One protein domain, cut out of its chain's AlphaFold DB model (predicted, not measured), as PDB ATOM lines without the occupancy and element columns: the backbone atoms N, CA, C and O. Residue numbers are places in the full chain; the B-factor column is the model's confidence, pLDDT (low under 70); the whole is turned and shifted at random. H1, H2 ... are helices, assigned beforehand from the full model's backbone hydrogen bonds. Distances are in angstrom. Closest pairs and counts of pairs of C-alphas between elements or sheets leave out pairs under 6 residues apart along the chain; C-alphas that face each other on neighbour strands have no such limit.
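What this domain is: This is residues 34 to 114 of the 205 residues of an uncharacterized protein of Dethiosulfatarculus sandiegensis (UniProt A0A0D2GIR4). What shape is this? Four helices fold back and forth in a zigzag row, H1 to H4, each packed on the one before. What is printed? It is 81 residues with four named helices and no named strand, all helix, compact with a radius of gyration of the C-alphas of 12.4 A, spanning 38 by 31 by 18 A.

Where its parts are: Where do the helices run? H1 is residues 34 to 47, 19.8 A from first to last C-alpha; H2 is 55 to 68, 19.9 A; H3 is 73 to 89, 23.0 A; H4 is 95 to 108, 20.0 A. Where are the ends? C-alpha 34 is at (-38.312, 39.202, -9.711), C-alpha 108 at (-34.958, 27.843, -24.895).

How they stand to each other: How do H1, H2 and H3 stand? They form an up and down bundle, each helix running opposite ways to the one before. H1 and H2, a hairpin, touch at a shallow tilt of 4 degrees, the closest C-alphas being Ala 40 and Val 65, 5.8 A. H2 and H3, a hairpin, touch at Ile 66 and Ala 75, closest C-alphas 4.8 A. Where is H4? It touches H3 as a hairpin, closest C-alphas Ser 83 and Ala 98, 5.1 A, and is apart from H1 and H2. What of the backbones? Every O i to N i+4 pair is within hydrogen-bond range in H1, H2, H3 and H4.

The domain as a whole: How far does it reach? The farthest C-alphas, Glu 34 and Pro 92, are 38.2 A apart. Are there cuts, long links or weak places? The printed part has no cut, no link is long, and no printed residue is under 70 in pLDDT.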
ATOM      1  N   GLU A  34     -38.127  39.234 -11.165       97.25
ATOM      2  CA  GLU A  34     -38.312  39.202  -9.711       97.25
ATOM      3  C   GLU A  34     -39.586  38.440  -9.312       97.25
ATOM      4  O   GLU A  34     -39.545  37.575  -8.436       97.25
ATOM      5  N   GLU A  35     -40.704  38.685 -10.002       97.94
ATOM      6  CA  GLU A  35     -41.956  37.952  -9.779       97.94
ATOM      7  C   GLU A  35     -41.827  36.468 -10.149       97.94
ATOM      8  O   GLU A  35     -42.351  35.608  -9.438       97.94
ATOM      9  N   GLN A  36     -41.105  36.151 -11.230       98.31
ATOM     10  CA  GLN A  36     -40.815  34.770 -11.615       98.31
ATOM     11  C   GLN A  36     -39.976  34.057 -10.548       98.31
ATOM     12  O   GLN A  36     -40.293  32.926 -10.184       98.31
ATOM     13  N   GLU A  37     -38.934  34.705 -10.021       98.38
ATOM     14  CA  GLU A  37     -38.089  34.143  -8.963       98.38
ATOM     15  C   GLU A  37     -38.871  33.928  -7.664       98.38
ATOM     16  O   GLU A  37     -38.778  32.857  -7.059       98.38
ATOM     17  N   ALA A  38     -39.698  34.897  -7.261       98.31
ATOM     18  CA  ALA A  38     -40.556  34.773  -6.087       98.31
ATOM     19  C   ALA A  38     -41.565  33.622  -6.239       98.31
ATOM     20  O   ALA A  38     -41.719  32.800  -5.328       98.31
ATOM     21  N   LEU A  39     -42.216  33.517  -7.403       98.38
ATOM     22  CA  LEU A  39     -43.157  32.437  -7.699       98.38
ATOM     23  C   LEU A  39     -42.455  31.074  -7.741       98.38
ATOM     24  O   LEU A  39     -42.921  30.125  -7.110       98.38
ATOM     25  N   ALA A  40     -41.318  30.971  -8.427       98.44
ATOM     26  CA  ALA A  40     -40.569  29.725  -8.533       98.44
ATOM     27  C   ALA A  40     -40.043  29.270  -7.164       98.44
ATOM     28  O   ALA A  40     -40.116  28.083  -6.844       98.44
ATOM     29  N   LEU A  41     -39.558  30.195  -6.325       98.44
ATOM     30  CA  LEU A  41     -39.154  29.895  -4.951       98.44
ATOM     31  C   LEU A  41     -40.325  29.339  -4.141       98.44
ATOM     32  O   LEU A  41     -40.169  28.298  -3.502       98.44
ATOM     33  N   LYS A  42     -41.492  29.988  -4.198       98.50
ATOM     34  CA  LYS A  42     -42.696  29.518  -3.506       98.50
ATOM     35  C   LYS A  42     -43.091  28.112  -3.963       98.50
ATOM     36  O   LYS A  42     -43.272  27.233  -3.124       98.50
ATOM     37  N   ILE A  43     -43.153  27.867  -5.275       98.50
ATOM     38  CA  ILE A  43     -43.489  26.540  -5.819       98.50
ATOM     39  C   ILE A  43     -42.485  25.486  -5.337       98.50
ATOM     40  O   ILE A  43     -42.881  24.395  -4.937       98.50
ATOM     41  N   PHE A  44     -41.187  25.797  -5.306       98.25
ATOM     42  CA  PHE A  44     -40.170  24.868  -4.800       98.25
ATOM     43  C   PHE A  44     -40.281  24.610  -3.289       98.25
ATOM     44  O   PHE A  44     -40.028  23.488  -2.847       98.25
ATOM     45  N   GLN A  45     -40.674  25.609  -2.494       98.12
ATOM     46  CA  GLN A  45     -40.967  25.426  -1.068       98.12
ATOM     47  C   GLN A  45     -42.186  24.524  -0.857       98.12
ATOM     48  O   GLN A  45     -42.175  23.682   0.042       98.12
ATOM     49  N   ASP A  46     -43.221  24.674  -1.681       97.75
ATOM     50  CA  ASP A  46     -44.422  23.843  -1.613       97.75
ATOM     51  C   ASP A  46     -44.143  22.414  -2.095       97.75
ATOM     52  O   ASP A  46     -44.534  21.463  -1.422       97.75
ATOM     53  N   LEU A  47     -43.348  22.250  -3.158       96.62
ATOM     54  CA  LEU A  47     -42.811  20.962  -3.609       96.62
ATOM     55  C   LEU A  47     -42.079  20.201  -2.496       96.62
ATOM     56  O   LEU A  47     -42.234  18.989  -2.393       96.62
ATOM     57  N   GLY A  48     -41.312  20.892  -1.647       96.44
ATOM     58  CA  GLY A  48     -40.598  20.276  -0.520       96.44
ATOM     59  C   GLY A  48     -41.506  19.676   0.561       96.44
ATOM     60  O   GLY A  48     -41.035  18.898   1.385       96.44
ATOM     61  N   LYS A  49     -42.798  20.020   0.561       97.12
ATOM     62  CA  LYS A  49     -43.812  19.497   1.493       97.12
ATOM     63  C   LYS A  49     -44.655  18.382   0.869       97.12
ATOM     64  O   LYS A  49     -45.448  17.759   1.572       97.12
ATOM     65  N   VAL A  50     -44.539  18.159  -0.444       95.75
ATOM     66  CA  VAL A  50     -45.314  17.140  -1.156       95.75
ATOM     67  C   VAL A  50     -44.796  15.754  -0.752       95.75
ATOM     68  O   VAL A  50     -43.605  15.490  -0.923       95.75
ATOM     69  N   PRO A  51     -45.657  14.851  -0.241       93.88
ATOM     70  CA  PRO A  51     -45.247  13.490   0.083       93.88
ATOM     71  C   PRO A  51     -44.691  12.749  -1.135       93.88
ATOM     72  O   PRO A  51     -45.129  12.962  -2.270       93.88
ATOM     73  N   GLU A  52     -43.768  11.823  -0.886       86.94
ATOM     74  CA  GLU A  52     -43.232  10.948  -1.925       86.94
ATOM     75  C   GLU A  52     -44.354  10.202  -2.675       86.94
ATOM     76  O   GLU A  52     -45.431   9.922  -2.144       86.94
ATOM     77  N   GLY A  53     -44.121   9.914  -3.957       87.94
ATOM     78  CA  GLY A  53     -45.066   9.177  -4.802       87.94
ATOM     79  C   GLY A  53     -46.253   9.986  -5.343       87.94
ATOM     80  O   GLY A  53     -47.007   9.471  -6.165       87.94
ATOM     81  N   LYS A  54     -46.428  11.264  -4.974       95.69
ATOM     82  CA  LYS A  54     -47.460  12.149  -5.563       95.69
ATOM     83  C   LYS A  54     -47.036  12.723  -6.919       95.69
ATOM     84  O   LYS A  54     -46.965  13.936  -7.102       95.69
ATOM     85  N   LEU A  55     -46.745  11.839  -7.873       94.81
ATOM     86  CA  LEU A  55     -46.106  12.177  -9.151       94.81
ATOM     87  C   LEU A  55     -46.861  13.246  -9.946       94.81
ATOM     88  O   LEU A  55     -46.232  14.150 -10.480       94.81
ATOM     89  N   ASP A  56     -48.193  13.206  -9.975       95.25
ATOM     90  CA  ASP A  56     -48.978  14.191 -10.728       95.25
ATOM     91  C   ASP A  56     -48.873  15.605 -10.143       95.25
ATOM     92  O   ASP A  56     -48.851  16.583 -10.889       95.25
ATOM     93  N   VAL A  57     -48.711  15.722  -8.819       96.81
ATOM     94  CA  VAL A  57     -48.480  17.008  -8.145       96.81
ATOM     95  C   VAL A  57     -47.091  17.546  -8.498       96.81
ATOM     96  O   VAL A  57     -46.958  18.716  -8.854       96.81
ATOM     97  N   PHE A  58     -46.062  16.690  -8.480       97.88
ATOM     98  CA  PHE A  58     -44.719  17.062  -8.945       97.88
ATOM     99  C   PHE A  58     -44.724  17.492 -10.417       97.88
ATOM    100  O   PHE A  58     -44.121  18.505 -10.767       97.88
ATOM    101  N   ASN A  59     -45.421  16.739 -11.272       97.75
ATOM    102  CA  ASN A  59     -45.554  17.030 -12.696       97.75
ATOM    103  C   ASN A  59     -46.173  18.416 -12.911       97.75
ATOM    104  O   ASN A  59     -45.583  19.249 -13.600       97.75
ATOM    105  N   HIS A  60     -47.299  18.683 -12.244       97.88
ATOM    106  CA  HIS A  60     -47.986  19.969 -12.297       97.88
ATOM    107  C   HIS A  60     -47.069  21.129 -11.895       97.88
ATOM    108  O   HIS A  60     -46.902  22.068 -12.672       97.88
ATOM    109  N   PHE A  61     -46.411  21.041 -10.738       98.50
ATOM    110  CA  PHE A  61     -45.553  22.122 -10.255       98.50
ATOM    111  C   PHE A  61     -44.331  22.374 -11.143       98.50
ATOM    112  O   PHE A  61     -44.000  23.528 -11.405       98.50
ATOM    113  N   TYR A  62     -43.662  21.332 -11.649       98.62
ATOM    114  CA  TYR A  62     -42.538  21.547 -12.567       98.62
ATOM    115  C   TYR A  62     -42.986  22.182 -13.883       98.62
ATOM    116  O   TYR A  62     -42.289  23.060 -14.391       98.62
ATOM    117  N   ARG A  63     -44.146  21.787 -14.423       98.50
ATOM    118  CA  ARG A  63     -44.714  22.435 -15.614       98.50
ATOM    119  C   ARG A  63     -45.068  23.892 -15.344       98.50
ATOM    120  O   ARG A  63     -44.750  24.740 -16.169       98.50
ATOM    121  N   GLU A  64     -45.633  24.191 -14.178       98.31
ATOM    122  CA  GLU A  64     -45.967  25.562 -13.793       98.31
ATOM    123  C   GLU A  64     -44.724  26.462 -13.727       98.31
ATOM    124  O   GLU A  64     -44.754  27.573 -14.255       98.31
ATOM    125  N   VAL A  65     -43.611  25.987 -13.158       98.62
ATOM    126  CA  VAL A  65     -42.349  26.753 -13.133       98.62
ATOM    127  C   VAL A  65     -41.795  26.957 -14.543       98.62
ATOM    128  O   VAL A  65     -41.328  28.047 -14.860       98.62
ATOM    129  N   ILE A  66     -41.852  25.936 -15.400       98.44
ATOM    130  CA  ILE A  66     -41.397  26.036 -16.795       98.44
ATOM    131  C   ILE A  66     -42.207  27.078 -17.572       98.44
ATOM    132  O   ILE A  66     -41.633  27.860 -18.324       98.44
ATOM    133  N   GLU A  67     -43.526  27.089 -17.392       97.31
ATOM    134  CA  GLU A  67     -44.436  27.970 -18.123       97.31
ATOM    135  C   GLU A  67     -44.398  29.408 -17.596       97.31
ATOM    136  O   GLU A  67     -44.305  30.357 -18.375       97.31
ATOM    137  N   LYS A  68     -44.462  29.580 -16.272       97.56
ATOM    138  CA  LYS A  68     -44.641  30.896 -15.641       97.56
ATOM    139  C   LYS A  68     -43.340  31.557 -15.219       97.56
ATOM    140  O   LYS A  68     -43.313  32.779 -15.117       97.56
ATOM    141  N   CYS A  69     -42.275  30.785 -15.000       98.00
ATOM    142  CA  CYS A  69     -40.979  31.292 -14.546       98.00
ATOM    143  C   CYS A  69     -39.809  30.963 -15.502       98.00
ATOM    144  O   CYS A  69     -38.729  30.594 -15.023       98.00
ATOM    145  N   PRO A  70     -39.970  31.075 -16.839       97.56
ATOM    146  CA  PRO A  70     -39.007  30.571 -17.822       97.56
ATOM    147  C   PRO A  70     -37.671  31.325 -17.872       97.56
ATOM    148  O   PRO A  70     -36.809  30.950 -18.663       97.56
ATOM    149  N   ASP A  71     -37.501  32.431 -17.150       96.94
ATOM    150  CA  ASP A  71     -36.241  33.189 -17.095       96.94
ATOM    151  C   ASP A  71     -35.406  32.853 -15.839       96.94
ATOM    152  O   ASP A  71     -34.383  33.487 -15.595       96.94
ATOM    153  N   THR A  72     -35.824  31.860 -15.044       97.75
ATOM    154  CA  THR A  72     -35.186  31.485 -13.767       97.75
ATOM    155  C   THR A  72     -34.335  30.218 -13.878       97.75
ATOM    156  O   THR A  72     -34.657  29.301 -14.637       97.75
ATOM    157  N   GLU A  73     -33.310  30.079 -13.028       96.69
ATOM    158  CA  GLU A  73     -32.536  28.824 -12.913       96.69
ATOM    159  C   GLU A  73     -33.441  27.640 -12.512       96.69
ATOM    160  O   GLU A  73     -33.256  26.495 -12.936       96.69
ATOM    161  N   ARG A  74     -34.492  27.919 -11.733       98.12
ATOM    162  CA  ARG A  74     -35.487  26.923 -11.314       98.12
ATOM    163  C   ARG A  74     -36.279  26.341 -12.481       98.12
ATOM    164  O   ARG A  74     -36.698  25.184 -12.377       98.12
ATOM    165  N   ALA A  75     -36.464  27.068 -13.583       98.38
ATOM    166  CA  ALA A  75     -37.076  26.505 -14.783       98.38
ATOM    167  C   ALA A  75     -36.174  25.447 -15.420       98.38
ATOM    168  O   ALA A  75     -36.639  24.334 -15.664       98.38
ATOM    169  N   GLU A  76     -34.876  25.719 -15.589       98.31
ATOM    170  CA  GLU A  76     -33.913  24.726 -16.085       98.31
ATOM    171  C   GLU A  76     -33.866  23.471 -15.195       98.31
ATOM    172  O   GLU A  76     -33.934  22.339 -15.688       98.31
ATOM    173  N   ILE A  77     -33.848  23.658 -13.869       98.25
ATOM    174  CA  ILE A  77     -33.936  22.557 -12.894       98.25
ATOM    175  C   ILE A  77     -35.243  21.772 -13.073       98.25
ATOM    176  O   ILE A  77     -35.242  20.540 -12.982       98.25
ATOM    177  N   SER A  78     -36.356  22.458 -13.340       98.69
ATOM    178  CA  SER A  78     -37.669  21.837 -13.536       98.69
ATOM    179  C   SER A  78     -37.725  20.991 -14.807       98.69
ATOM    180  O   SER A  78     -38.256  19.887 -14.749       98.69
ATOM    181  N   TYR A  79     -37.092  21.406 -15.911       98.75
ATOM    182  CA  TYR A  79     -36.934  20.555 -17.105       98.75
ATOM    183  C   TYR A  79     -36.199  19.244 -16.779       98.75
ATOM    184  O   TYR A  79     -36.629  18.150 -17.168       98.75
ATOM    185  N   TRP A  80     -35.100  19.323 -16.023       98.44
ATOM    186  CA  TRP A  80     -34.339  18.134 -15.631       98.44
ATOM    187  C   TRP A  80     -35.127  17.211 -14.691       98.44
ATOM    188  O   TRP A  80     -35.185  15.997 -14.906       98.44
ATOM    189  N   ARG A  81     -35.769  17.773 -13.661       98.25
ATOM    190  CA  ARG A  81     -36.556  17.003 -12.685       98.25
ATOM    191  C   ARG A  81     -37.814  16.402 -13.305       98.25
ATOM    192  O   ARG A  81     -38.102  15.235 -13.056       98.25
ATOM    193  N   LEU A  82     -38.513  17.143 -14.160       98.62
ATOM    194  CA  LEU A  82     -39.686  16.638 -14.865       98.62
ATOM    195  C   LEU A  82     -39.312  15.545 -15.868       98.62
ATOM    196  O   LEU A  82     -39.986  14.524 -15.919       98.62
ATOM    197  N   SER A  83     -38.204  15.679 -16.606       98.56
ATOM    198  CA  SER A  83     -37.757  14.580 -17.475       98.56
ATOM    199  C   SER A  83     -37.363  13.324 -16.681       98.56
ATOM    200  O   SER A  83     -37.681  12.225 -17.128       98.56
ATOM    201  N   ASN A  84     -36.766  13.444 -15.484       98.00
ATOM    202  CA  ASN A  84     -36.567  12.287 -14.592       98.00
ATOM    203  C   ASN A  84     -37.901  11.637 -14.224       98.00
ATOM    204  O   ASN A  84     -38.046  10.422 -14.338       98.00
ATOM    205  N   LEU A  85     -38.871  12.451 -13.802       97.69
ATOM    206  CA  LEU A  85     -40.193  11.992 -13.396       97.69
ATOM    207  C   LEU A  85     -40.905  11.245 -14.531       97.69
ATOM    208  O   LEU A  85     -41.429  10.158 -14.311       97.69
ATOM    209  N   LEU A  86     -40.868  11.781 -15.754       98.38
ATOM    210  CA  LEU A  86     -41.497  11.174 -16.932       98.38
ATOM    211  C   LEU A  86     -40.881   9.816 -17.307       98.38
ATOM    212  O   LEU A  86     -41.599   8.932 -17.769       98.38
ATOM    213  N   ILE A  87     -39.573   9.640 -17.107       98.12
ATOM    214  CA  ILE A  87     -38.843   8.424 -17.507       98.12
ATOM    215  C   ILE A  87     -38.851   7.355 -16.407       98.12
ATOM    216  O   ILE A  87     -38.885   6.170 -16.720       98.12
ATOM    217  N   MET A  88     -38.783   7.763 -15.140       96.38
ATOM    218  CA  MET A  88     -38.556   6.860 -14.001       96.38
ATOM    219  C   MET A  88     -39.768   6.731 -13.077       96.38
ATOM    220  O   MET A  88     -39.870   5.750 -12.351       96.38
ATOM    221  N   GLY A  89     -40.646   7.735 -13.044       95.62
ATOM    222  CA  GLY A  89     -41.786   7.765 -12.128       95.62
ATOM    223  C   GLY A  89     -43.021   7.047 -12.666       95.62
ATOM    224  O   GLY A  89     -43.821   6.555 -11.883       95.62
ATOM    225  N   TYR A  90     -43.191   6.977 -13.985       95.50
ATOM    226  CA  TYR A  90     -44.373   6.372 -14.599       95.50
ATOM    227  C   TYR A  90     -44.083   4.970 -15.135       95.50
ATOM    228  O   TYR A  90     -43.017   4.728 -15.701       95.50
ATOM    229  N   ASP A  91     -45.075   4.088 -15.011       95.38
ATOM    230  CA  ASP A  91     -45.087   2.759 -15.617       95.38
ATOM    231  C   ASP A  91     -46.348   2.600 -16.497       95.38
ATOM    232  O   ASP A  91     -47.463   2.616 -15.965       95.38
ATOM    233  N   PRO A  92     -46.216   2.531 -17.838       95.44
ATOM    234  CA  PRO A  92     -44.963   2.608 -18.592       95.44
ATOM    235  C   PRO A  92     -44.346   4.028 -18.609       95.44
ATOM    236  O   PRO A  92     -45.067   5.024 -18.477       95.44
ATOM    237  N   PRO A  93     -43.024   4.155 -18.849       97.81
ATOM    238  CA  PRO A  93     -42.350   5.448 -18.979       97.81
ATOM    239  C   PRO A  93     -42.925   6.335 -20.090       97.81
ATOM    240  O   PRO A  93     -43.103   5.910 -21.235       97.81
ATOM    241  N   ARG A  94     -43.099   7.625 -19.798       98.00
ATOM    242  CA  ARG A  94     -43.630   8.641 -20.723       98.00
ATOM    243  C   ARG A  94     -42.525   9.243 -21.599       98.00
ATOM    244  O   ARG A  94     -42.250  10.442 -21.566       98.00
ATOM    245  N   ARG A  95     -41.852   8.398 -22.389       98.31
ATOM    246  CA  ARG A  95     -40.644   8.780 -23.158       98.31
ATOM    247  C   ARG A  95     -40.887   9.887 -24.183       98.31
ATOM    248  O   ARG A  95     -40.053  10.777 -24.295       98.31
ATOM    249  N   LYS A  96     -42.020   9.860 -24.894       98.19
ATOM    250  CA  LYS A  96     -42.361  10.887 -25.896       98.19
ATOM    251  C   LYS A  96     -42.512  12.274 -25.267       98.19
ATOM    252  O   LYS A  96     -41.886  13.217 -25.736       98.19
ATOM    253  N   GLU A  97     -43.226  12.371 -24.144       98.31
ATOM    254  CA  GLU A  97     -43.342  13.629 -23.393       98.31
ATOM    255  C   GLU A  97     -41.970  14.124 -22.903       98.31
ATOM    256  O   GLU A  97     -41.686  15.318 -22.942       98.31
ATOM    257  N   ALA A  98     -41.096  13.214 -22.452       98.75
ATOM    258  CA  ALA A  98     -39.748  13.576 -22.016       98.75
ATOM    259  C   ALA A  98     -38.880  14.096 -23.174       98.75
ATOM    260  O   ALA A  98     -38.094  15.019 -22.970       98.75
ATOM    261  N   ILE A  99     -39.024  13.528 -24.376       98.81
ATOM    262  CA  ILE A  99     -38.353  14.007 -25.591       98.81
ATOM    263  C   ILE A  99     -38.796  15.434 -25.910       98.81
ATOM    264  O   ILE A  99     -37.949  16.319 -25.980       98.81
ATOM    265  N   GLU A 100     -40.103  15.671 -26.036       98.56
ATOM    266  CA  GLU A 100     -40.654  16.991 -26.375       98.56
ATOM    267  C   GLU A 100     -40.209  18.058 -25.368       98.56
ATOM    268  O   GLU A 100     -39.771  19.146 -25.741       98.56
ATOM    269  N   LEU A 101     -40.254  17.718 -24.078       98.69
ATOM    270  CA  LEU A 101     -39.797  18.576 -22.993       98.69
ATOM    271  C   LEU A 101     -38.313  18.954 -23.139       98.69
ATOM    272  O   LEU A 101     -37.933  20.108 -22.958       98.69
ATOM    273  N   LEU A 102     -37.448  17.997 -23.459       98.81
ATOM    274  CA  LEU A 102     -36.008  18.238 -23.572       98.81
ATOM    275  C   LEU A 102     -35.619  18.914 -24.894       98.81
ATOM    276  O   LEU A 102     -34.663  19.688 -24.919       98.81
ATOM    277  N   GLU A 103     -36.364  18.684 -25.976       98.69
ATOM    278  CA  GLU A 103     -36.236  19.456 -27.218       98.69
ATOM    279  C   GLU A 103     -36.560  20.938 -26.962       98.69
ATOM    280  O   GLU A 103     -35.788  21.812 -27.362       98.69
ATOM    281  N   GLN A 104     -37.630  21.232 -26.211       98.56
ATOM    282  CA  GLN A 104     -37.960  22.602 -25.793       98.56
ATOM    283  C   GLN A 104     -36.839  23.242 -24.964       98.56
ATOM    284  O   GLN A 104     -36.508  24.407 -25.186       98.56
ATOM    285  N   PHE A 105     -36.213  22.487 -24.052       98.75
ATOM    286  CA  PHE A 105     -35.068  22.977 -23.279       98.75
ATOM    287  C   PHE A 105     -33.922  23.439 -24.188       98.75
ATOM    288  O   PHE A 105     -33.385  24.524 -23.980       98.75
ATOM    289  N   LEU A 106     -33.551  22.644 -25.201       98.25
ATOM    290  CA  LEU A 106     -32.441  22.986 -26.101       98.25
ATOM    291  C   LEU A 106     -32.718  24.244 -26.928       98.25
ATOM    292  O   LEU A 106     -31.793  25.011 -27.192       98.25
ATOM    293  N   VAL A 107     -33.976  24.468 -27.312       98.00
ATOM    294  CA  VAL A 107     -34.391  25.690 -28.014       98.00
ATOM    295  C   VAL A 107     -34.335  26.898 -27.081       98.00
ATOM    296  O   VAL A 107     -33.883  27.971 -27.475       98.00
ATOM    297  N   ARG A 108     -34.797  26.736 -25.838       97.69
ATOM    298  CA  ARG A 108     -34.958  27.843 -24.895       97.69
ATOM    299  C   ARG A 108     -33.653  28.269 -24.223       97.69
ATOM    300  O   ARG A 108     -33.441  29.467 -24.043       97.69
ATOM    301  N   TYR A 109     -32.797  27.311 -23.871       98.00
ATOM    302  CA  TYR A 109     -31.564  27.534 -23.112       98.00
ATOM    303  C   TYR A 109     -30.321  27.024 -23.865       98.00
ATOM    304  O   TYR A 109     -29.568  26.203 -23.334       98.00
ATOM    305  N   PRO A 110     -30.041  27.507 -25.094       96.75
ATOM    306  CA  PRO A 110     -28.942  26.990 -25.915       96.75
ATOM    307  C   PRO A 110     -27.549  27.225 -25.305       96.75
ATOM    308  O   PRO A 110     -26.601  26.533 -25.665       96.75
ATOM    309  N   ALA A 111     -27.421  28.177 -24.373       96.12
ATOM    310  CA  ALA A 111     -26.181  28.493 -23.658       96.12
ATOM    311  C   ALA A 111     -26.111  27.895 -22.238       96.12
ATOM    312  O   ALA A 111     -25.162  28.167 -21.502       96.12
ATOM    313  N   SER A 112     -27.104  27.097 -21.825       97.25
ATOM    314  CA  SER A 112     -27.113  26.497 -20.491       97.25
ATOM    315  C   SER A 112     -25.961  25.508 -20.303       97.25
ATOM    316  O   SER A 112     -25.643  24.698 -21.181       97.25
ATOM    317  N   LYS A 113     -25.398  25.483 -19.090       96.44
ATOM    318  CA  LYS A 113     -24.437  24.453 -18.657       96.44
ATOM    319  C   LYS A 113     -25.040  23.039 -18.713       96.44
ATOM    320  O   LYS A 113     -24.304  22.059 -18.810       96.44
ATOM    321  N   GLY A 114     -26.369  22.922 -18.680       96.62
ATOM    322  CA  GLY A 114     -27.117  21.668 -18.761       96.62
ATOM    323  C   GLY A 114     -27.259  21.087 -20.171       96.62
ATOM    324  O   GLY A 114     -27.620  19.916 -20.295       96.62
TER     325      GLY A 114